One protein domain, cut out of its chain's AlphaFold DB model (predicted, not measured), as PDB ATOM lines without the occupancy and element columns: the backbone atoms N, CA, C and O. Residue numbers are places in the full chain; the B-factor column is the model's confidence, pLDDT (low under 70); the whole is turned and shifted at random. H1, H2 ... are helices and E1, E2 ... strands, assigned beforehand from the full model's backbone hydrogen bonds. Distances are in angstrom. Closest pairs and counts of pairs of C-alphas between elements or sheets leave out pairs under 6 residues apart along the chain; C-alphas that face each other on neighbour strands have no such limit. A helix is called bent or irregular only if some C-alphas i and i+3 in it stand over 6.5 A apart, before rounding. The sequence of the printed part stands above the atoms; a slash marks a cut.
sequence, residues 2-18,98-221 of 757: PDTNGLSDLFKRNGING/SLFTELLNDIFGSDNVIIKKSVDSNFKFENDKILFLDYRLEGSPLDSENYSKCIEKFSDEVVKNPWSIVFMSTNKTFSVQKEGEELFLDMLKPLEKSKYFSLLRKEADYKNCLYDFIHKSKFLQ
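Overview. This is residues 2 to 18 and 98 to 221 of the 757 residues of an uncharacterized protein of Paenibacillus oryzae (UniProt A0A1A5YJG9). A small sheet of three parallel strands, E2, E3 and E6, stands between two ends: on the E6 side are H4 and the hairpin E4 E5, and at the far end from that hairpin is the helix pair H1 and H2. H3 covers E2 and E3, and short H5 follows E6. The 141 printed residues have five named helices and six named strands, in the order H1 H2 E1 E2 H3 E3 E4 E5 H4 E6 H5; the class is mixed, helices and strands. The sheet's order is E2 E3 E6, and E4 E5 is antiparallel. The whole is compact, with a radius of gyration of the C-alphas of 15.6 A and spans of 47 by 40 by 27 A.

Arrangement. H1, residues 4 to 13, and H2, residues 98 to 108, touch at the C-alphas of Ser 8 and Ile 107, their closest, 4.8 A apart; their tilt is steep, 55 degrees, the same way. E1, residues 113 to 116, pairs with no named strand and is near E2, residues 129 to 134. E2, H3, residues 142 to 154, and E3, residues 163 to 169, form a strand-helix-strand unit, two parallel neighbour strands with a helix between, its crossover right-handed. E2 and E3 stand at 24 degrees, with N 131 and O 164 2.9 A apart. H3 is on the sheet over E2 and E3, along the strands. E4, residues 173 to 178, and E5, residues 181 to 186, form a hairpin at 151 degrees, with N 174 and O 185 2.9 A apart. The closest C-alphas of E5 and H4, residues 190 to 203, are those of Leu 185 and Glu 192, 5.4 A apart. H4 only grazes the three-stranded sheet; its closest C-alphas to E6, residues 209 to 215, are those of Phe 197 and Tyr 211, 6.6 A apart. E3 and E6 are parallel at 21 degrees, with N 210 and O 163 2.8 A apart. H5, residues 216 to 220, only grazes the sheet and is irregular, but only just: C-alphas 217 and 220 are 6.54 A apart. Every O i to N i+4 pair is within hydrogen-bond range in H1, H2 and H4, against 6 of 9 in H3 and 0 of 1 in H5, where 1 of 2 O i to N i+3 pairs is.

Along the chain. H1 starts with C-alpha 4 at (46.073, 36.497, 106.990) and is 14.3 A long; H2 is 15.3 A, H3 19.2 A and H4 20.4 A. E3 and E6 are each 19.8 A, and E6 ends with C-alpha 215 at (38.010, 24.139, 120.621).

Size, cuts and confidence. The two C-alphas farthest apart are those of Asn 5 and Gly 180, 47.7 A. Residues 19 to 97 are not printed, and C-alphas 18 and 98 are 17.0 A apart across this cut. The link E1 to E2 is long, with 12 residues. The mean pLDDT of the printed part is 77.0, and 38 residues are under 70: residue 2 and residues 119 to 124, 136 to 161 and 203 to 207.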
ATOM      1  N   PRO A   2      48.325  29.471 104.393       60.56
ATOM      2  CA  PRO A   2      47.942  30.845 104.088       60.56
ATOM      3  C   PRO A   2      48.299  31.755 105.269       60.56
ATOM      4  O   PRO A   2      48.127  31.369 106.421       60.56
ATOM      5  N   ASP A   3      48.825  32.940 104.976       79.25
ATOM      6  CA  ASP A   3      48.875  34.044 105.930       79.25
ATOM      7  C   ASP A   3      47.485  34.713 106.016       79.25
ATOM      8  O   ASP A   3      46.532  34.297 105.347       79.25
ATOM      9  N   THR A   4      47.341  35.756 106.834       78.81
ATOM     10  CA  THR A   4      46.073  36.497 106.990       78.81
ATOM     11  C   THR A   4      45.521  37.026 105.664       78.81
ATOM     12  O   THR A   4      44.312  36.963 105.433       78.81
ATOM     13  N   ASN A   5      46.393  37.472 104.755       80.00
ATOM     14  CA  ASN A   5      46.006  37.929 103.419       80.00
ATOM     15  C   ASN A   5      45.464  36.780 102.558       80.00
ATOM     16  O   ASN A   5      44.410  36.915 101.936       80.00
ATOM     17  N   GLY A   6      46.144  35.630 102.562       82.50
ATOM     18  CA  GLY A   6      45.682  34.429 101.872       82.50
ATOM     19  C   GLY A   6      44.327  33.941 102.386       82.50
ATOM     20  O   GLY A   6      43.486  33.527 101.588       82.50
ATOM     21  N   LEU A   7      44.090  34.032 103.697       83.06
ATOM     22  CA  LEU A   7      42.825  33.649 104.322       83.06
ATOM     23  C   LEU A   7      41.691  34.645 104.000       83.06
ATOM     24  O   LEU A   7      40.581  34.217 103.686       83.06
ATOM     25  N   SER A   8      41.974  35.954 103.982       86.19
ATOM     26  CA  SER A   8      41.027  37.000 103.546       86.19
ATOM     27  C   SER A   8      40.547  36.779 102.110       86.19
ATOM     28  O   SER A   8      39.343  36.798 101.836       86.19
ATOM     29  N   ASP A   9      41.475  36.497 101.191       84.25
ATOM     30  CA  ASP A   9      41.152  36.180  99.798       84.25
ATOM     31  C   ASP A   9      40.278  34.927  99.685       84.25
ATOM     32  O   ASP A   9      39.351  34.871  98.873       84.25
ATOM     33  N   LEU A  10      40.567  33.919 100.506       81.62
ATOM     34  CA  LEU A  10      39.818  32.670 100.579       81.62
ATOM     35  C   LEU A  10      38.376  32.901 101.056       81.62
ATOM     36  O   LEU A  10      37.454  32.407 100.407       81.62
ATOM     37  N   PHE A  11      38.149  33.684 102.112       85.50
ATOM     38  CA  PHE A  11      36.793  34.013 102.568       85.50
ATOM     39  C   PHE A  11      35.999  34.788 101.505       85.50
ATOM     40  O   PHE A  11      34.894  34.375 101.136       85.50
ATOM     41  N   LYS A  12      36.591  35.840 100.923       85.12
ATOM     42  CA  LYS A  12      35.932  36.679  99.906       85.12
ATOM     43  C   LYS A  12      35.545  35.896  98.654       85.12
ATOM     44  O   LYS A  12      34.436  36.052  98.147       85.12
ATOM     45  N   ARG A  13      36.418  35.003  98.169       81.81
ATOM     46  CA  ARG A  13      36.114  34.127  97.017       81.81
ATOM     47  C   ARG A  13      34.913  33.212  97.256       81.81
ATOM     48  O   ARG A  13      34.281  32.799  96.292       81.81
ATOM     49  N   ASN A  14      34.591  32.925  98.515       76.50
ATOM     50  CA  ASN A  14      33.479  32.063  98.910       76.50
ATOM     51  C   ASN A  14      32.243  32.845  99.383       76.50
ATOM     52  O   ASN A  14      31.345  32.279 100.018       76.50
ATOM     53  N   GLY A  15      32.196  34.143  99.058       82.69
ATOM     54  CA  GLY A  15      31.081  35.028  99.376       82.69
ATOM     55  C   GLY A  15      30.932  35.291 100.870       82.69
ATOM     56  O   GLY A  15      29.814  35.496 101.322       82.69
ATOM     57  N   ILE A  16      32.028  35.216 101.632       87.06
ATOM     58  CA  ILE A  16      32.061  35.548 103.056       87.06
ATOM     59  C   ILE A  16      32.844  36.851 103.209       87.06
ATOM     60  O   ILE A  16      34.058  36.885 103.014       87.06
ATOM     61  N   ASN A  17      32.133  37.925 103.532       89.31
ATOM     62  CA  ASN A  17      32.657  39.287 103.565       89.31
ATOM     63  C   ASN A  17      32.860  39.821 104.985       89.31
ATOM     64  O   ASN A  17      33.496  40.859 105.150       89.31
ATOM     65  N   GLY A  18      32.344  39.132 106.003       91.31
ATOM     66  CA  GLY A  18      32.470  39.568 107.387       91.31
ATOM     67  C   GLY A  18      32.249  38.462 108.408       91.31
ATOM     68  O   GLY A  18      31.939  37.316 108.075       91.31
ATOM     69  N   SER A  98      40.411  37.570 122.551       82.69
ATOM     70  CA  SER A  98      41.038  38.811 122.066       82.69
ATOM     71  C   SER A  98      41.945  38.564 120.862       82.69
ATOM     72  O   SER A  98      41.823  39.243 119.846       82.69
ATOM     73  N   LEU A  99      42.788  37.528 120.918       84.31
ATOM     74  CA  LEU A  99      43.656  37.162 119.793       84.31
ATOM     75  C   LEU A  99      42.854  36.723 118.555       84.31
ATOM     76  O   LEU A  99      43.230  37.018 117.420       84.31
ATOM     77  N   PHE A 100      41.737  36.026 118.775       89.62
ATOM     78  CA  PHE A 100      40.822  35.590 117.722       89.62
ATOM     79  C   PHE A 100      40.130  36.784 117.050       89.62
ATOM     80  O   PHE A 100      40.116  36.890 115.826       89.62
ATOM     81  N   THR A 101      39.609  37.721 117.841       89.12
ATOM     82  CA  THR A 101      38.946  38.932 117.336       89.12
ATOM     83  C   THR A 101      39.914  39.889 116.638       89.12
ATOM     84  O   THR A 101      39.559  40.447 115.600       89.12
ATOM     85  N   GLU A 102      41.148  40.041 117.132       89.38
ATOM     86  CA  GLU A 102      42.218  40.776 116.441       89.38
ATOM     87  C   GLU A 102      42.464  40.181 115.049       89.38
ATOM     88  O   GLU A 102      42.441  40.896 114.050       89.38
ATOM     89  N   LEU A 103      42.592  38.855 114.965       91.56
ATOM     90  CA  LEU A 103      42.800  38.163 113.698       91.56
ATOM     91  C   LEU A 103      41.608  38.319 112.739       91.56
ATOM     92  O   LEU A 103      41.805  38.514 111.542       91.56
ATOM     93  N   LEU A 104      40.368  38.265 113.233       92.31
ATOM     94  CA  LEU A 104      39.191  38.529 112.399       92.31
ATOM     95  C   LEU A 104      39.210  39.952 111.830       92.31
ATOM     96  O   LEU A 104      38.880  40.140 110.657       92.31
ATOM     97  N   ASN A 105      39.619  40.943 112.626       92.25
ATOM     98  CA  ASN A 105      39.789  42.317 112.155       92.25
ATOM     99  C   ASN A 105      40.886  42.417 111.086       92.25
ATOM    100  O   ASN A 105      40.686  43.122 110.098       92.25
ATOM    101  N   ASP A 106      41.990  41.677 111.229       91.56
ATOM    102  CA  ASP A 106      43.046  41.599 110.210       91.56
ATOM    103  C   ASP A 106      42.527  40.986 108.891       91.56
ATOM    104  O   ASP A 106      42.919  41.409 107.803       91.56
ATOM    105  N   ILE A 107      41.628  39.998 108.970       91.19
ATOM    106  CA  ILE A 107      41.091  39.269 107.810       91.19
ATOM    107  C   ILE A 107      39.994  40.066 107.085       91.19
ATOM    108  O   ILE A 107      40.016  40.179 105.854       91.19
ATOM    109  N   PHE A 108      39.007  40.581 107.820       91.44
ATOM    110  CA  PHE A 108      37.789  41.181 107.256       91.44
ATOM    111  C   PHE A 108      37.804  42.716 107.258       91.44
ATOM    112  O   PHE A 108      37.044  43.339 106.511       91.44
ATOM    113  N   GLY A 109      38.684  43.329 108.050       90.44
ATOM    114  CA  GLY A 109      38.643  44.748 108.385       90.44
ATOM    115  C   GLY A 109      37.637  45.034 109.501       90.44
ATOM    116  O   GLY A 109      36.577  44.413 109.576       90.44
ATOM    117  N   SER A 110      37.952  46.012 110.351       88.94
ATOM    118  CA  SER A 110      37.153  46.345 111.540       88.94
ATOM    119  C   SER A 110      35.703  46.728 111.244       88.94
ATOM    120  O   SER A 110      34.828  46.463 112.059       88.94
ATOM    121  N   ASP A 111      35.425  47.284 110.064       88.94
ATOM    122  CA  ASP A 111      34.064  47.652 109.651       88.94
ATOM    123  C   ASP A 111      33.169  46.428 109.360       88.94
ATOM    124  O   ASP A 111      31.943  46.542 109.352       88.94
ATOM    125  N   ASN A 112      33.767  45.254 109.128       90.19
ATOM    126  CA  ASN A 112      33.067  44.019 108.759       90.19
ATOM    127  C   ASN A 112      33.049  42.969 109.880       90.19
ATOM    128  O   ASN A 112      32.548  41.860 109.670       90.19
ATOM    129  N   VAL A 113      33.584  43.303 111.058       90.44
ATOM    130  CA  VAL A 113      33.569  42.445 112.246       90.44
ATOM    131  C   VAL A 113      32.651  43.062 113.290       90.44
ATOM    132  O   VAL A 113      32.859  44.183 113.745       90.44
ATOM    133  N   ILE A 114      31.621  42.319 113.687       89.06
ATOM    134  CA  ILE A 114      30.663  42.759 114.703       89.06
ATOM    135  C   ILE A 114      30.843  41.885 115.937       89.06
ATOM    136  O   ILE A 114      30.639  40.679 115.863       89.06
ATOM    137  N   ILE A 115      31.177  42.486 117.077       86.81
ATOM    138  CA  ILE A 115      31.282  41.780 118.361       86.81
ATOM    139  C   ILE A 115      30.096  42.195 119.231       86.81
ATOM    140  O   ILE A 115      29.866  43.386 119.455       86.81
ATOM    141  N   LYS A 116      29.321  41.220 119.704       81.25
ATOM    142  CA  LYS A 116      28.164  41.426 120.580       81.25
ATOM    143  C   LYS A 116      28.258  40.528 121.809       81.25
ATOM    144  O   LYS A 116      28.775  39.425 121.724       81.25
ATOM    145  N   LYS A 117      27.681  40.992 122.921       74.19
ATOM    146  CA  LYS A 117      27.499  40.179 124.136       74.19
ATOM    147  C   LYS A 117      26.236  39.314 124.114       74.19
ATOM    148  O   LYS A 117      26.135  38.332 124.829       74.19
ATOM    149  N   SER A 118      25.236  39.725 123.334       70.38
ATOM    150  CA  SER A 118      23.938  39.058 123.244       70.38
ATOM    151  C   SER A 118      23.230  39.417 121.936       70.38
ATOM    152  O   SER A 118      23.556  40.419 121.285       70.38
ATOM    153  N   VAL A 119      22.228  38.620 121.561       68.88
ATOM    154  CA  VAL A 119      21.358  38.878 120.402       68.88
ATOM    155  C   VAL A 119      20.151  39.710 120.830       68.88
ATOM    156  O   VAL A 119      19.460  39.369 121.787       68.88
ATOM    157  N   ASP A 120      19.878  40.800 120.116       67.56
ATOM    158  CA  ASP A 120      18.663  41.597 120.270       67.56
ATOM    159  C   ASP A 120      17.548  41.119 119.326       67.56
ATOM    160  O   ASP A 120      17.799  40.511 118.288       67.56
ATOM    161  N   SER A 121      16.290  41.426 119.647       61.47
ATOM    162  CA  SER A 121      15.116  40.976 118.876       61.47
ATOM    163  C   SER A 121      15.053  41.485 117.428       61.47
ATOM    164  O   SER A 121      14.243  40.989 116.650       61.47
ATOM    165  N   ASN A 122      15.904  42.447 117.053       62.16
ATOM    166  CA  ASN A 122      16.015  43.006 115.704       62.16
ATOM    167  C   ASN A 122      17.280  42.548 114.954       62.16
ATOM    168  O   ASN A 122      17.585  43.084 113.886       62.16
ATOM    169  N   PHE A 123      18.041  41.602 115.507       67.25
ATOM    170  CA  PHE A 123      19.290  41.143 114.917       67.25
ATOM    171  C   PHE A 123      19.061  40.441 113.574       67.25
ATOM    172  O   PHE A 123      18.456  39.379 113.517       67.25
ATOM    173  N   LYS A 124      19.584  41.004 112.482       67.44
ATOM    174  CA  LYS A 124      19.550  40.359 111.164       67.44
ATOM    175  C   LYS A 124      20.885  39.701 110.865       67.44
ATOM    176  O   LYS A 124      21.917  40.370 110.870       67.44
ATOM    177  N   PHE A 125      20.839  38.405 110.575       73.12
ATOM    178  CA  PHE A 125      22.001  37.649 110.138       73.12
ATOM    179  C   PHE A 125      22.047  37.579 108.608       73.12
ATOM    180  O   PHE A 125      21.148  37.032 107.969       73.12
ATOM    181  N   GLU A 126      23.085  38.171 108.018       75.50
ATOM    182  CA  GLU A 126      23.313  38.159 106.572       75.50
ATOM    183  C   GLU A 126      24.073  36.888 106.172       75.50
ATOM    184  O   GLU A 126      24.974  36.432 106.875       75.50
ATOM    185  N   ASN A 127      23.714  36.293 105.033       73.81
ATOM    186  CA  ASN A 127      24.287  35.021 104.575       73.81
ATOM    187  C   ASN A 127      25.717  35.126 104.018       73.81
ATOM    188  O   ASN A 127      26.319  34.099 103.694       73.81
ATOM    189  N   ASP A 128      26.258  36.338 103.917       84.19
ATOM    190  CA  ASP A 128      27.646  36.617 103.558       84.19
ATOM    191  C   ASP A 128      28.549  36.823 104.787       84.19
ATOM    192  O   ASP A 128      29.711  37.208 104.646       84.19
ATOM    193  N   LYS A 129      28.052  36.546 105.999       87.62
ATOM    194  CA  LYS A 129      28.829  36.593 107.242       87.62
ATOM    195  C   LYS A 129      28.901  35.221 107.905       87.62
ATOM    196  O   LYS A 129      28.001  34.397 107.752       87.62
ATOM    197  N   ILE A 130      29.980  34.974 108.648       89.62
ATOM    198  CA  ILE A 130      30.078  33.822 109.560       89.62
ATOM    199  C   ILE A 130      29.672  34.266 110.958       89.62
ATOM    200  O   ILE A 130      30.117  35.315 111.423       89.62
ATOM    201  N   LEU A 131      28.859  33.454 111.628       88.56
ATOM    202  CA  LEU A 131      28.536  33.626 113.034       88.56
ATOM    203  C   LEU A 131      29.430  32.737 113.890       88.56
ATOM    204  O   LEU A 131      29.390  31.520 113.755       88.56
ATOM    205  N   PHE A 132      30.185  33.332 114.797       89.75
ATOM    206  CA  PHE A 132      30.914  32.635 115.843       89.75
ATOM    207  C   PHE A 132      30.140  32.776 117.153       89.75
ATOM    208  O   PHE A 132      29.884  33.891 117.608       89.75
ATOM    209  N   LEU A 133      29.747  31.644 117.728       86.62
ATOM    210  CA  LEU A 133      29.061  31.540 119.008       86.62
ATOM    211  C   LEU A 133      30.051  31.009 120.033       86.62
ATOM    212  O   LEU A 133      30.426  29.838 119.977       86.62
ATOM    213  N   ASP A 134      30.484  31.861 120.951       82.75
ATOM    214  CA  ASP A 134      31.139  31.388 122.162       82.75
ATOM    215  C   ASP A 134      30.105  30.636 123.003       82.75
ATOM    216  O   ASP A 134      29.052  31.180 123.294       82.75
ATOM    217  N   TYR A 135      30.327  29.353 123.270       73.31
ATOM    218  CA  TYR A 135      29.313  28.445 123.797       73.31
ATOM    219  C   TYR A 135      29.573  28.165 125.281       73.31
ATOM    220  O   TYR A 135      30.572  27.519 125.641       73.31
ATOM    221  N   ARG A 136      28.659  28.628 126.146       66.06
ATOM    222  CA  ARG A 136      28.665  28.380 127.599       66.06
ATOM    223  C   ARG A 136      27.916  27.096 127.958       66.06
ATOM    224  O   ARG A 136      26.708  27.004 127.794       66.06
ATOM    225  N   LEU A 137      28.631  26.125 128.530       57.72
ATOM    226  CA  LEU A 137      28.028  24.901 129.086       57.72
ATOM    227  C   LEU A 137      27.726  25.004 130.591       57.72
ATOM    228  O   LEU A 137      26.883  24.269 131.097       57.72
ATOM    229  N   GLU A 138      28.368  25.925 131.316       52.91
ATOM    230  CA  GLU A 138      28.129  26.121 132.751       52.91
ATOM    231  C   GLU A 138      26.963  27.095 132.990       52.91
ATOM    232  O   GLU A 138      27.040  28.270 132.639       52.91
ATOM    233  N   GLY A 139      25.886  26.615 133.622       45.47
ATOM    234  CA  GLY A 139      24.809  27.445 134.182       45.47
ATOM    235  C   GLY A 139      23.486  27.422 133.415       45.47
ATOM    236  O   GLY A 139      22.443  27.543 134.052       45.47
ATOM    237  N   SER A 140      23.509  27.215 132.092       47.84
ATOM    238  CA  SER A 140      22.331  26.955 131.248       47.84
ATOM    239  C   SER A 140      22.763  26.787 129.774       47.84
ATOM    240  O   SER A 140      23.119  27.789 129.157       47.84
ATOM    241  N   PRO A 141      22.684  25.586 129.163       52.81
ATOM    242  CA  PRO A 141      22.942  25.379 127.723       52.81
ATOM    243  C   PRO A 141      22.013  26.198 126.805       52.81
ATOM    244  O   PRO A 141      22.203  26.262 125.590       52.81
ATOM    245  N   LEU A 142      20.975  26.806 127.389       54.28
ATOM    246  CA  LEU A 142      19.870  27.403 126.666       54.28
ATOM    247  C   LEU A 142      20.272  28.664 125.909       54.28
ATOM    248  O   LEU A 142      19.684  28.874 124.869       54.28
ATOM    249  N   ASP A 143      21.225  29.501 126.322       59.16
ATOM    250  CA  ASP A 143      21.367  30.820 125.673       59.16
ATOM    251  C   ASP A 143      22.024  30.750 124.289       59.16
ATOM    252  O   ASP A 143      21.435  31.234 123.321       59.16
ATOM    253  N   SER A 144      23.167  30.079 124.138       60.06
ATOM    254  CA  SER A 144      23.828  29.932 122.833       60.06
ATOM    255  C   SER A 144      23.033  29.025 121.878       60.06
ATOM    256  O   SER A 144      22.958  29.289 120.674       60.06
ATOM    257  N   GLU A 145      22.371  27.989 122.406       62.09
ATOM    258  CA  GLU A 145      21.449  27.157 121.629       62.09
ATOM    259  C   GLU A 145      20.186  27.947 121.243       62.09
ATOM    260  O   GLU A 145      19.782  27.926 120.080       62.09
ATOM    261  N   ASN A 146      19.615  28.742 122.155       63.81
ATOM    262  CA  ASN A 146      18.507  29.656 121.863       63.81
ATOM    263  C   ASN A 146      18.919  30.751 120.882       63.81
ATOM    264  O   ASN A 146      18.076  31.186 120.107       63.81
ATOM    265  N   TYR A 147      20.176  31.204 120.867       65.88
ATOM    266  CA  TYR A 147      20.664  32.150 119.861       65.88
ATOM    267  C   TYR A 147      20.733  31.503 118.495       65.88
ATOM    268  O   TYR A 147      20.252  32.101 117.531       65.88
ATOM    269  N   SER A 148      21.223  30.261 118.421       62.97
ATOM    270  CA  SER A 148      21.119  29.482 117.194       62.97
ATOM    271  C   SER A 148      19.654  29.347 116.771       62.97
ATOM    272  O   SER A 148      19.386  29.584 115.605       62.97
ATOM    273  N   LYS A 149      18.697  29.131 117.698       62.12
ATOM    274  CA  LYS A 149      17.229  29.099 117.475       62.12
ATOM    275  C   LYS A 149      16.600  30.476 117.163       62.12
ATOM    276  O   LYS A 149      15.604  30.555 116.470       62.12
ATOM    277  N   CYS A 150      17.165  31.601 117.602       59.50
ATOM    278  CA  CYS A 150      16.611  32.937 117.322       59.50
ATOM    279  C   CYS A 150      16.817  33.370 115.865       59.50
ATOM    280  O   CYS A 150      16.056  34.205 115.370       59.50
ATOM    281  N   ILE A 151      17.806  32.793 115.176       59.91
ATOM    282  CA  ILE A 151      18.040  32.997 113.740       59.91
ATOM    283  C   ILE A 151      16.827  32.506 112.907       59.91
ATOM    284  O   ILE A 151      16.553  33.067 111.847       59.91
ATOM    285  N   GLU A 152      16.029  31.561 113.427       56.22
ATOM    286  CA  GLU A 152      14.786  30.998 112.860       56.22
ATOM    287  C   GLU A 152      13.815  32.089 112.407       56.22
ATOM    288  O   GLU A 152      13.281  32.047 111.296       56.22
ATOM    289  N   LYS A 153      13.649  33.122 113.243       55.25
ATOM    290  CA  LYS A 153      12.673  34.205 113.052       55.25
ATOM    291  C   LYS A 153      13.013  35.146 111.897       55.25
ATOM    292  O   LYS A 153      12.184  35.976 111.535       55.25
ATOM    293  N   PHE A 154      14.218  35.039 111.340       55.38
ATOM    294  CA  PHE A 154      14.700  35.891 110.252       55.38
ATOM    295  C   PHE A 154      14.775  35.154 108.905       55.38
ATOM    296  O   PHE A 154      15.201  35.747 107.915       55.38
ATOM    297  N   SER A 155      14.345  33.886 108.856       53.03
ATOM    298  CA  SER A 155      14.424  32.990 107.692       53.03
ATOM    299  C   SER A 155      13.289  33.146 106.664       53.03
ATOM    300  O   SER A 155      12.863  32.160 106.070       53.03
ATOM    301  N   ASP A 156      12.787  34.356 106.400       45.66
ATOM    302  CA  ASP A 156      11.789  34.508 105.330       45.66
ATOM    303  C   ASP A 156      12.428  34.488 103.924       45.66
ATOM    304  O   ASP A 156      13.383  35.205 103.629       45.66
ATOM    305  N   GLU A 157      11.827  33.646 103.074       50.34
ATOM    306  CA  GLU A 157      11.986  33.444 101.624       50.34
ATOM    307  C   GLU A 157      13.386  33.088 101.068       50.34
ATOM    308  O   GLU A 157      14.232  33.926 100.773       50.34
ATOM    309  N   VAL A 158      13.548  31.790 100.761       51.25
ATOM    310  CA  VAL A 158      14.470  31.234  99.747       51.25
ATOM    311  C   VAL A 158      15.918  31.724  99.884       51.25
ATOM    312  O   VAL A 158      16.517  32.268  98.952       51.25
ATOM    313  N   VAL A 159      16.535  31.483 101.041       56.25
ATOM    314  CA  VAL A 159      17.986  31.661 101.164       56.25
ATOM    315  C   VAL A 159      18.676  30.570 100.334       56.25
ATOM    316  O   VAL A 159      18.726  29.411 100.735       56.25
ATOM    317  N   LYS A 160      19.195  30.943  99.155       56.91
ATOM    318  CA  LYS A 160      19.934  30.043  98.244       56.91
ATOM    319  C   LYS A 160      21.266  29.538  98.816       56.91
ATOM    320  O   LYS A 160      21.761  28.517  98.361       56.91
ATOM    321  N   ASN A 161      21.840  30.256  99.784       66.69
ATOM    322  CA  ASN A 161      23.130  29.927 100.392       66.69
ATOM    323  C   ASN A 161      22.946  29.553 101.865       66.69
ATOM    324  O   ASN A 161      22.290  30.305 102.585       66.69
ATOM    325  N   PRO A 162      23.543  28.451 102.342       73.31
ATOM    326  CA  PRO A 162      23.420  28.075 103.739       73.31
ATOM    327  C   PRO A 162      24.169  29.062 104.642       73.31
ATOM    328  O   PRO A 162      25.265  29.527 104.308       73.31
ATOM    329  N   TRP A 163      23.589  29.352 105.804       79.12
ATOM    330  CA  TRP A 163      24.243  30.123 106.860       79.12
ATOM    331  C   TRP A 163      25.443  29.368 107.427       79.12
ATOM    332  O   TRP A 163      25.461  28.142 107.421       79.12
ATOM    333  N   SER A 164      26.462  30.093 107.883       86.38
ATOM    334  CA  SER A 164      27.712  29.522 108.402       86.38
ATOM    335  C   SER A 164      27.858  29.884 109.877       86.38
ATOM    336  O   SER A 164      28.025  31.059 110.203       86.38
ATOM    337  N   ILE A 165      27.747  28.888 110.756       86.88
ATOM    338  CA  ILE A 165      27.732  29.051 112.212       86.88
ATOM    339  C   ILE A 165      28.836  28.184 112.818       86.88
ATOM    340  O   ILE A 165      28.948  27.002 112.512       86.88
ATOM    341  N   VAL A 166      29.651  28.765 113.687       90.69
ATOM    342  CA  VAL A 166      30.774  28.102 114.347       90.69
ATOM    343  C   VAL A 166      30.577  28.197 115.847       90.69
ATOM    344  O   VAL A 166      30.520  29.294 116.397       90.69
ATOM    345  N   PHE A 167      30.505  27.052 116.511       88.44
ATOM    346  CA  PHE A 167      30.517  26.972 117.965       88.44
ATOM    347  C   PHE A 167      31.958  27.002 118.470       88.44
ATOM    348  O   PHE A 167      32.818  26.309 117.933       88.44
ATOM    349  N   MET A 168      32.231  27.780 119.509       88.81
ATOM    350  CA  MET A 168      33.545  27.864 120.141       88.81
ATOM    351  C   MET A 168      33.411  27.523 121.616       88.81
ATOM    352  O   MET A 168      32.592  28.121 122.299       88.81
ATOM    353  N   SER A 169      34.192  26.581 122.141       85.38
ATOM    354  CA  SER A 169      34.142  26.272 123.577       85.38
ATOM    355  C   SER A 169      35.461  25.710 124.096       85.38
ATOM    356  O   SER A 169      36.257  25.155 123.338       85.38
ATOM    357  N   THR A 170      35.702  25.863 125.397       78.31
ATOM    358  CA  THR A 170      36.758  25.142 126.129       78.31
ATOM    359  C   THR A 170      36.326  23.732 126.522       78.31
ATOM    360  O   THR A 170      37.172  22.916 126.869       78.31
ATOM    361  N   ASN A 171      35.024  23.432 126.491       80.00
ATOM    362  CA  ASN A 171      34.529  22.085 126.718       80.00
ATOM    363  C   ASN A 171      34.386  21.370 125.371       80.00
ATOM    364  O   ASN A 171      33.931  21.942 124.383       80.00
ATOM    365  N   LYS A 172      34.787  20.103 125.339       85.94
ATOM    366  CA  LYS A 172      34.656  19.231 124.172       85.94
ATOM    367  C   LYS A 172      33.363  18.424 124.179       85.94
ATOM    368  O   LYS A 172      32.945  17.967 123.126       85.94
ATOM    369  N   THR A 173      32.729  18.239 125.335       85.69
ATOM    370  CA  THR A 173      31.542  17.393 125.480       85.69
ATOM    371  C   THR A 173      30.296  18.249 125.626       85.69
ATOM    372  O   THR A 173      30.190  19.061 126.542       85.69
ATOM    373  N   PHE A 174      29.354  18.045 124.715       84.56
ATOM    374  CA  PHE A 174      28.097  18.772 124.636       84.56
ATOM    375  C   PHE A 174      26.962  17.817 124.982       84.56
ATOM    376  O   PHE A 174      27.018  16.645 124.599       84.56
ATOM    377  N   SER A 175      25.947  18.297 125.701       81.19
ATOM    378  CA  SER A 175      24.739  17.516 125.950       81.19
ATOM    379  C   SER A 175      23.588  17.963 125.056       81.19
ATOM    380  O   SER A 175      23.463  19.136 124.710       81.19
ATOM    381  N   VAL A 176      22.766  17.007 124.636       77.88
ATOM    382  CA  VAL A 176      21.529  17.257 123.890       77.88
ATOM    383  C   VAL A 176      20.435  16.362 124.452       77.88
ATOM    384  O   VAL A 176      20.657  15.168 124.680       77.88
ATOM    385  N   GLN A 177      19.255  16.930 124.700       73.88
ATOM    386  CA  GLN A 177      18.110  16.136 125.126       73.88
ATOM    387  C   GLN A 177      17.467  15.467 123.919       73.88
ATOM    388  O   GLN A 177      17.110  16.123 122.948       73.88
ATOM    389  N   LYS A 178      17.285  14.152 123.981       70.94
ATOM    390  CA  LYS A 178      16.571  13.398 122.957       70.94
ATOM    391  C   LYS A 178      15.635  12.405 123.625       70.94
ATOM    392  O   LYS A 178      16.079  11.562 124.388       70.94
ATOM    393  N   GLU A 179      14.341  12.493 123.315       71.81
ATOM    394  CA  GLU A 179      13.331  11.518 123.770       71.81
ATOM    395  C   GLU A 179      13.274  11.334 125.307       71.81
ATOM    396  O   GLU A 179      12.794  10.320 125.801       71.81
ATOM    397  N   GLY A 180      13.713  12.342 126.071       74.44
ATOM    398  CA  GLY A 180      13.769  12.304 127.539       74.44
ATOM    399  C   GLY A 180      15.099  11.817 128.126       74.44
ATOM    400  O   GLY A 180      15.240  11.825 129.346       74.44
ATOM    401  N   GLU A 181      16.073  11.448 127.292       76.19
ATOM    402  CA  GLU A 181      17.435  11.089 127.701       76.19
ATOM    403  C   GLU A 181      18.433  12.202 127.354       76.19
ATOM    404  O   GLU A 181      18.309  12.881 126.331       76.19
ATOM    405  N   GLU A 182      19.440  12.391 128.207       81.50
ATOM    406  CA  GLU A 182      20.541  13.323 127.966       81.50
ATOM    407  C   GLU A 182      21.710  12.579 127.310       81.50
ATOM    408  O   GLU A 182      22.302  11.670 127.895       81.50
ATOM    409  N   LEU A 183      22.026  12.948 126.068       83.81
ATOM    410  CA  LEU A 183      23.129  12.369 125.307       83.81
ATOM    411  C   LEU A 183      24.344  13.287 125.379       83.81
ATOM    412  O   LEU A 183      24.247  14.450 125.001       83.81
ATOM    413  N   PHE A 184      25.492  12.743 125.780       86.56
ATOM    414  CA  PHE A 184      26.770  13.452 125.807       86.56
ATOM    415  C   PHE A 184      27.592  13.105 124.563       86.56
ATOM    416  O   PHE A 184      27.866  11.932 124.309       86.56
ATOM    417  N   LEU A 185      27.971  14.118 123.785       87.38
ATOM    418  CA  LEU A 185      28.669  13.987 122.505       87.38
ATOM    419  C   LEU A 185      29.977  14.786 122.538       87.38
ATOM    420  O   LEU A 185      29.983  15.974 122.853       87.38
ATOM    421  N   ASP A 186      31.093  14.132 122.227       89.00
ATOM    422  CA  ASP A 186      32.416  14.740 122.103       89.00
ATOM    423  C   ASP A 186      32.572  15.393 120.721       89.00
ATOM    424  O   ASP A 186      32.746  14.728 119.699       89.00
ATOM    425  N   MET A 187      32.546  16.722 120.697       88.00
ATOM    426  CA  MET A 187      32.643  17.549 119.495       88.00
ATOM    427  C   MET A 187      34.010  17.480 118.809       88.00
ATOM    428  O   MET A 187      34.149  17.961 117.686       88.00
ATOM    429  N   LEU A 188      35.023  16.882 119.442       87.00
ATOM    430  CA  LEU A 188      36.309  16.611 118.796       87.00
ATOM    431  C   LEU A 188      36.294  15.326 117.958       87.00
ATOM    432  O   LEU A 188      37.211  15.108 117.167       87.00
ATOM    433  N   LYS A 189      35.277  14.470 118.115       86.31
ATOM    434  CA  LYS A 189      35.102  13.272 117.292       86.31
ATOM    435  C   LYS A 189      34.151  13.576 116.127       86.31
ATOM    436  O   LYS A 189      32.997  13.924 116.382       86.31
ATOM    437  N   PRO A 190      34.567  13.378 114.862       82.56
ATOM    438  CA  PRO A 190      33.765  13.747 113.691       82.56
ATOM    439  C   PRO A 190      32.331  13.203 113.687       82.56
ATOM    440  O   PRO A 190      31.384  13.958 113.469       82.56
ATOM    441  N   LEU A 191      32.154  11.910 113.981       82.12
ATOM    442  CA  LEU A 191      30.838  11.265 113.980       82.12
ATOM    443  C   LEU A 191      29.912  11.821 115.076       82.12
ATOM    444  O   LEU A 191      28.729  12.050 114.828       82.12
ATOM    445  N   GLU A 192      30.438  12.052 116.282       86.88
ATOM    446  CA  GLU A 192      29.666  12.602 117.406       86.88
ATOM    447  C   GLU A 192      29.325  14.084 117.165       86.88
ATOM    448  O   GLU A 192      28.176  14.480 117.371       86.88
ATOM    449  N   LYS A 193      30.260  14.864 116.601       87.00
ATOM    450  CA  LYS A 193      30.027  16.240 116.131       87.00
ATOM    451  C   LYS A 193      28.930  16.307 115.062       87.00
ATOM    452  O   LYS A 193      27.989  17.094 115.182       87.00
ATOM    453  N   SER A 194      29.016  15.464 114.030       84.00
ATOM    454  CA  SER A 194      28.004  15.366 112.964       84.00
ATOM    455  C   SER A 194      26.629  14.991 113.534       84.00
ATOM    456  O   SER A 194      25.619  15.615 113.194       84.00
ATOM    457  N   LYS A 195      26.584  14.039 114.477       85.75
ATOM    458  CA  LYS A 195      25.360  13.640 115.185       85.75
ATOM    459  C   LYS A 195      24.758  14.792 115.996       85.75
ATOM    460  O   LYS A 195      23.551  15.008 115.900       85.75
ATOM    461  N   TYR A 196      25.569  15.547 116.739       86.06
ATOM    462  CA  TYR A 196      25.111  16.714 117.501       86.06
ATOM    463  C   TYR A 196      24.470  17.759 116.578       86.06
ATOM    464  O   TYR A 196      23.321  18.153 116.781       86.06
ATOM    465  N   PHE A 197      25.152  18.143 115.494       84.75
ATOM    466  CA  PHE A 197      24.612  19.121 114.547       84.75
ATOM    467  C   PHE A 197      23.384  18.615 113.778       84.75
ATOM    468  O   PHE A 197      22.506  19.411 113.446       84.75
ATOM    469  N   SER A 198      23.272  17.309 113.514       81.25
ATOM    470  CA  SER A 198      22.041  16.720 112.966       81.25
ATOM    471  C   SER A 198      20.855  16.880 113.922       81.25
ATOM    472  O   SER A 198      19.766  17.271 113.491       81.25
ATOM    473  N   LEU A 199      21.057  16.615 115.216       80.06
ATOM    474  CA  LEU A 199      20.010  16.774 116.229       80.06
ATOM    475  C   LEU A 199      19.579  18.239 116.344       80.06
ATOM    476  O   LEU A 199      18.386  18.524 116.255       80.06
ATOM    477  N   LEU A 200      20.542  19.164 116.381       76.81
ATOM    478  CA  LEU A 200      20.270  20.601 116.402       76.81
ATOM    479  C   LEU A 200      19.448  21.065 115.181       76.81
ATOM    480  O   LEU A 200      18.526  21.868 115.311       76.81
ATOM    481  N   ARG A 201      19.734  20.531 113.981       75.94
ATOM    482  CA  ARG A 201      18.964  20.831 112.756       75.94
ATOM    483  C   ARG A 201      17.524  20.321 112.810       75.94
ATOM    484  O   ARG A 201      16.642  20.977 112.259       75.94
ATOM    485  N   LYS A 202      17.287  19.152 113.418       72.06
ATOM    486  CA  LYS A 202      15.957  18.519 113.490       72.06
ATOM    487  C   LYS A 202      15.008  19.261 114.423       72.06
ATOM    488  O   LYS A 202      13.823  19.337 114.116       72.06
ATOM    489  N   GLU A 203      15.512  19.798 115.529       63.69
ATOM    490  CA  GLU A 203      14.673  20.499 116.505       63.69
ATOM    491  C   GLU A 203      14.223  21.886 116.049       63.69
ATOM    492  O   GLU A 203      13.170  22.353 116.472       63.69
ATOM    493  N   ALA A 204      15.003  22.541 115.192       55.16
ATOM    494  CA  ALA A 204      14.826  23.961 114.899       55.16
ATOM    495  C   ALA A 204      14.503  24.267 113.422       55.16
ATOM    496  O   ALA A 204      14.718  25.377 112.950       55.16
ATOM    497  N   ASP A 205      14.009  23.267 112.676       52.72
ATOM    498  CA  ASP A 205      13.611  23.356 111.256       52.72
ATOM    499  C   ASP A 205      14.705  23.937 110.311       52.72
ATOM    500  O   ASP A 205      14.452  24.344 109.172       52.72
ATOM    501  N   TYR A 206      15.972  23.922 110.750       60.03
ATOM    502  CA  TYR A 206      17.118  24.505 110.048       60.03
ATOM    503  C   TYR A 206      17.648  23.606 108.938       60.03
ATOM    504  O   TYR A 206      18.666  22.925 109.080       60.03
ATOM    505  N   LYS A 207      17.004  23.651 107.772       60.25
ATOM    506  CA  LYS A 207      17.489  22.906 106.600       60.25
ATOM    507  C   LYS A 207      18.692  23.561 105.909       60.25
ATOM    508  O   LYS A 207      19.418  22.854 105.219       60.25
ATOM    509  N   ASN A 208      18.963  24.854 106.144       72.50
ATOM    510  CA  ASN A 208      19.970  25.641 105.406       72.50
ATOM    511  C   ASN A 208      21.081  26.238 106.299       72.50
ATOM    512  O   ASN A 208      21.388  27.425 106.202       72.50
ATOM    513  N   CYS A 209      21.692  25.431 107.174       78.25
ATOM    514  CA  CYS A 209      22.816  25.855 108.023       78.25
ATOM    515  C   CYS A 209      23.994  24.873 107.966       78.25
ATOM    516  O   CYS A 209      23.838  23.657 108.123       78.25
ATOM    517  N   LEU A 210      25.193  25.427 107.815       84.25
ATOM    518  CA  LEU A 210      26.470  24.760 108.008       84.25
ATOM    519  C   LEU A 210      26.982  25.094 109.404       84.25
ATOM    520  O   LEU A 210      27.114  26.265 109.757       84.25
ATOM    521  N   TYR A 211      27.247  24.046 110.173       87.00
ATOM    522  CA  TYR A 211      27.750  24.135 111.532       87.00
ATOM    523  C   TYR A 211      29.173  23.600 111.582       87.00
ATOM    524  O   TYR A 211      29.474  22.606 110.920       87.00
ATOM    525  N   ASP A 212      30.023  24.238 112.375       90.56
ATOM    526  CA  ASP A 212      31.317  23.684 112.759       90.56
ATOM    527  C   ASP A 212      31.641  24.008 114.222       90.56
ATOM    528  O   ASP A 212      30.909  24.746 114.885       90.56
ATOM    529  N   PHE A 213      32.719  23.428 114.735       90.75
ATOM    530  CA  PHE A 213      33.170  23.591 116.109       90.75
ATOM    531  C   PHE A 213      34.666  23.893 116.164       90.75
ATOM    532  O   PHE A 213      35.463  23.205 115.530       90.75
ATOM    533  N   ILE A 214      35.048  24.880 116.976       90.88
ATOM    534  CA  ILE A 214      36.438  25.169 117.321       90.88
ATOM    535  C   ILE A 214      36.624  25.024 118.831       90.88
ATOM    536  O   ILE A 214      35.955  25.673 119.636       90.88
ATOM    537  N   HIS A 215      37.607  24.222 119.225       88.94
ATOM    538  CA  HIS A 215      38.010  24.139 120.621       88.94
ATOM    539  C   HIS A 215      38.966  25.283 120.983       88.94
ATOM    540  O   HIS A 215      40.000  25.476 120.340       88.94
ATOM    541  N   LYS A 216      38.667  26.021 122.055       86.19
ATOM    542  CA  LYS A 216      39.407  27.233 122.453       86.19
ATOM    543  C   LYS A 216      40.863  26.995 122.853       86.19
ATOM    544  O   LYS A 216      41.670  27.915 122.763       86.19
ATOM    545  N   SER A 217      41.258  25.761 123.168       81.19
ATOM    546  CA  SER A 217      42.682  25.431 123.375       81.19
ATOM    547  C   SER A 217      43.575  25.674 122.159       81.19
ATOM    548  O   SER A 217      44.801  25.699 122.275       81.19
ATOM    549  N   LYS A 218      42.980  25.913 120.989       83.56
ATOM    550  CA  LYS A 218      43.680  26.314 119.768       83.56
ATOM    551  C   LYS A 218      43.980  27.815 119.700       83.56
ATOM    552  O   LYS A 218      44.713  28.237 118.811       83.56
ATOM    553  N   PHE A 219      43.475  28.625 120.632       85.31
ATOM    554  CA  PHE A 219      43.607  30.089 120.613       85.31
ATOM    555  C   PHE A 219      44.900  30.613 121.251       85.31
ATOM    556  O   PHE A 219      45.072  31.814 121.420       85.31
ATOM    557  N   LEU A 220      45.855  29.728 121.551       76.06
ATOM    558  CA  LEU A 220      47.120  30.092 122.193       76.06
ATOM    559  C   LEU A 220      48.045  30.935 121.297       76.06
ATOM    560  O   LEU A 220      48.888  31.669 121.806       76.06
ATOM    561  N   GLN A 221      47.950  30.791 119.971       82.06
ATOM    562  CA  GLN A 221      48.838  31.447 119.004       82.06
ATOM    563  C   GLN A 221      48.096  31.765 117.703       82.06
ATOM    564  O   GLN A 221      47.268  30.966 117.260       82.06
TER     565      GLN A 221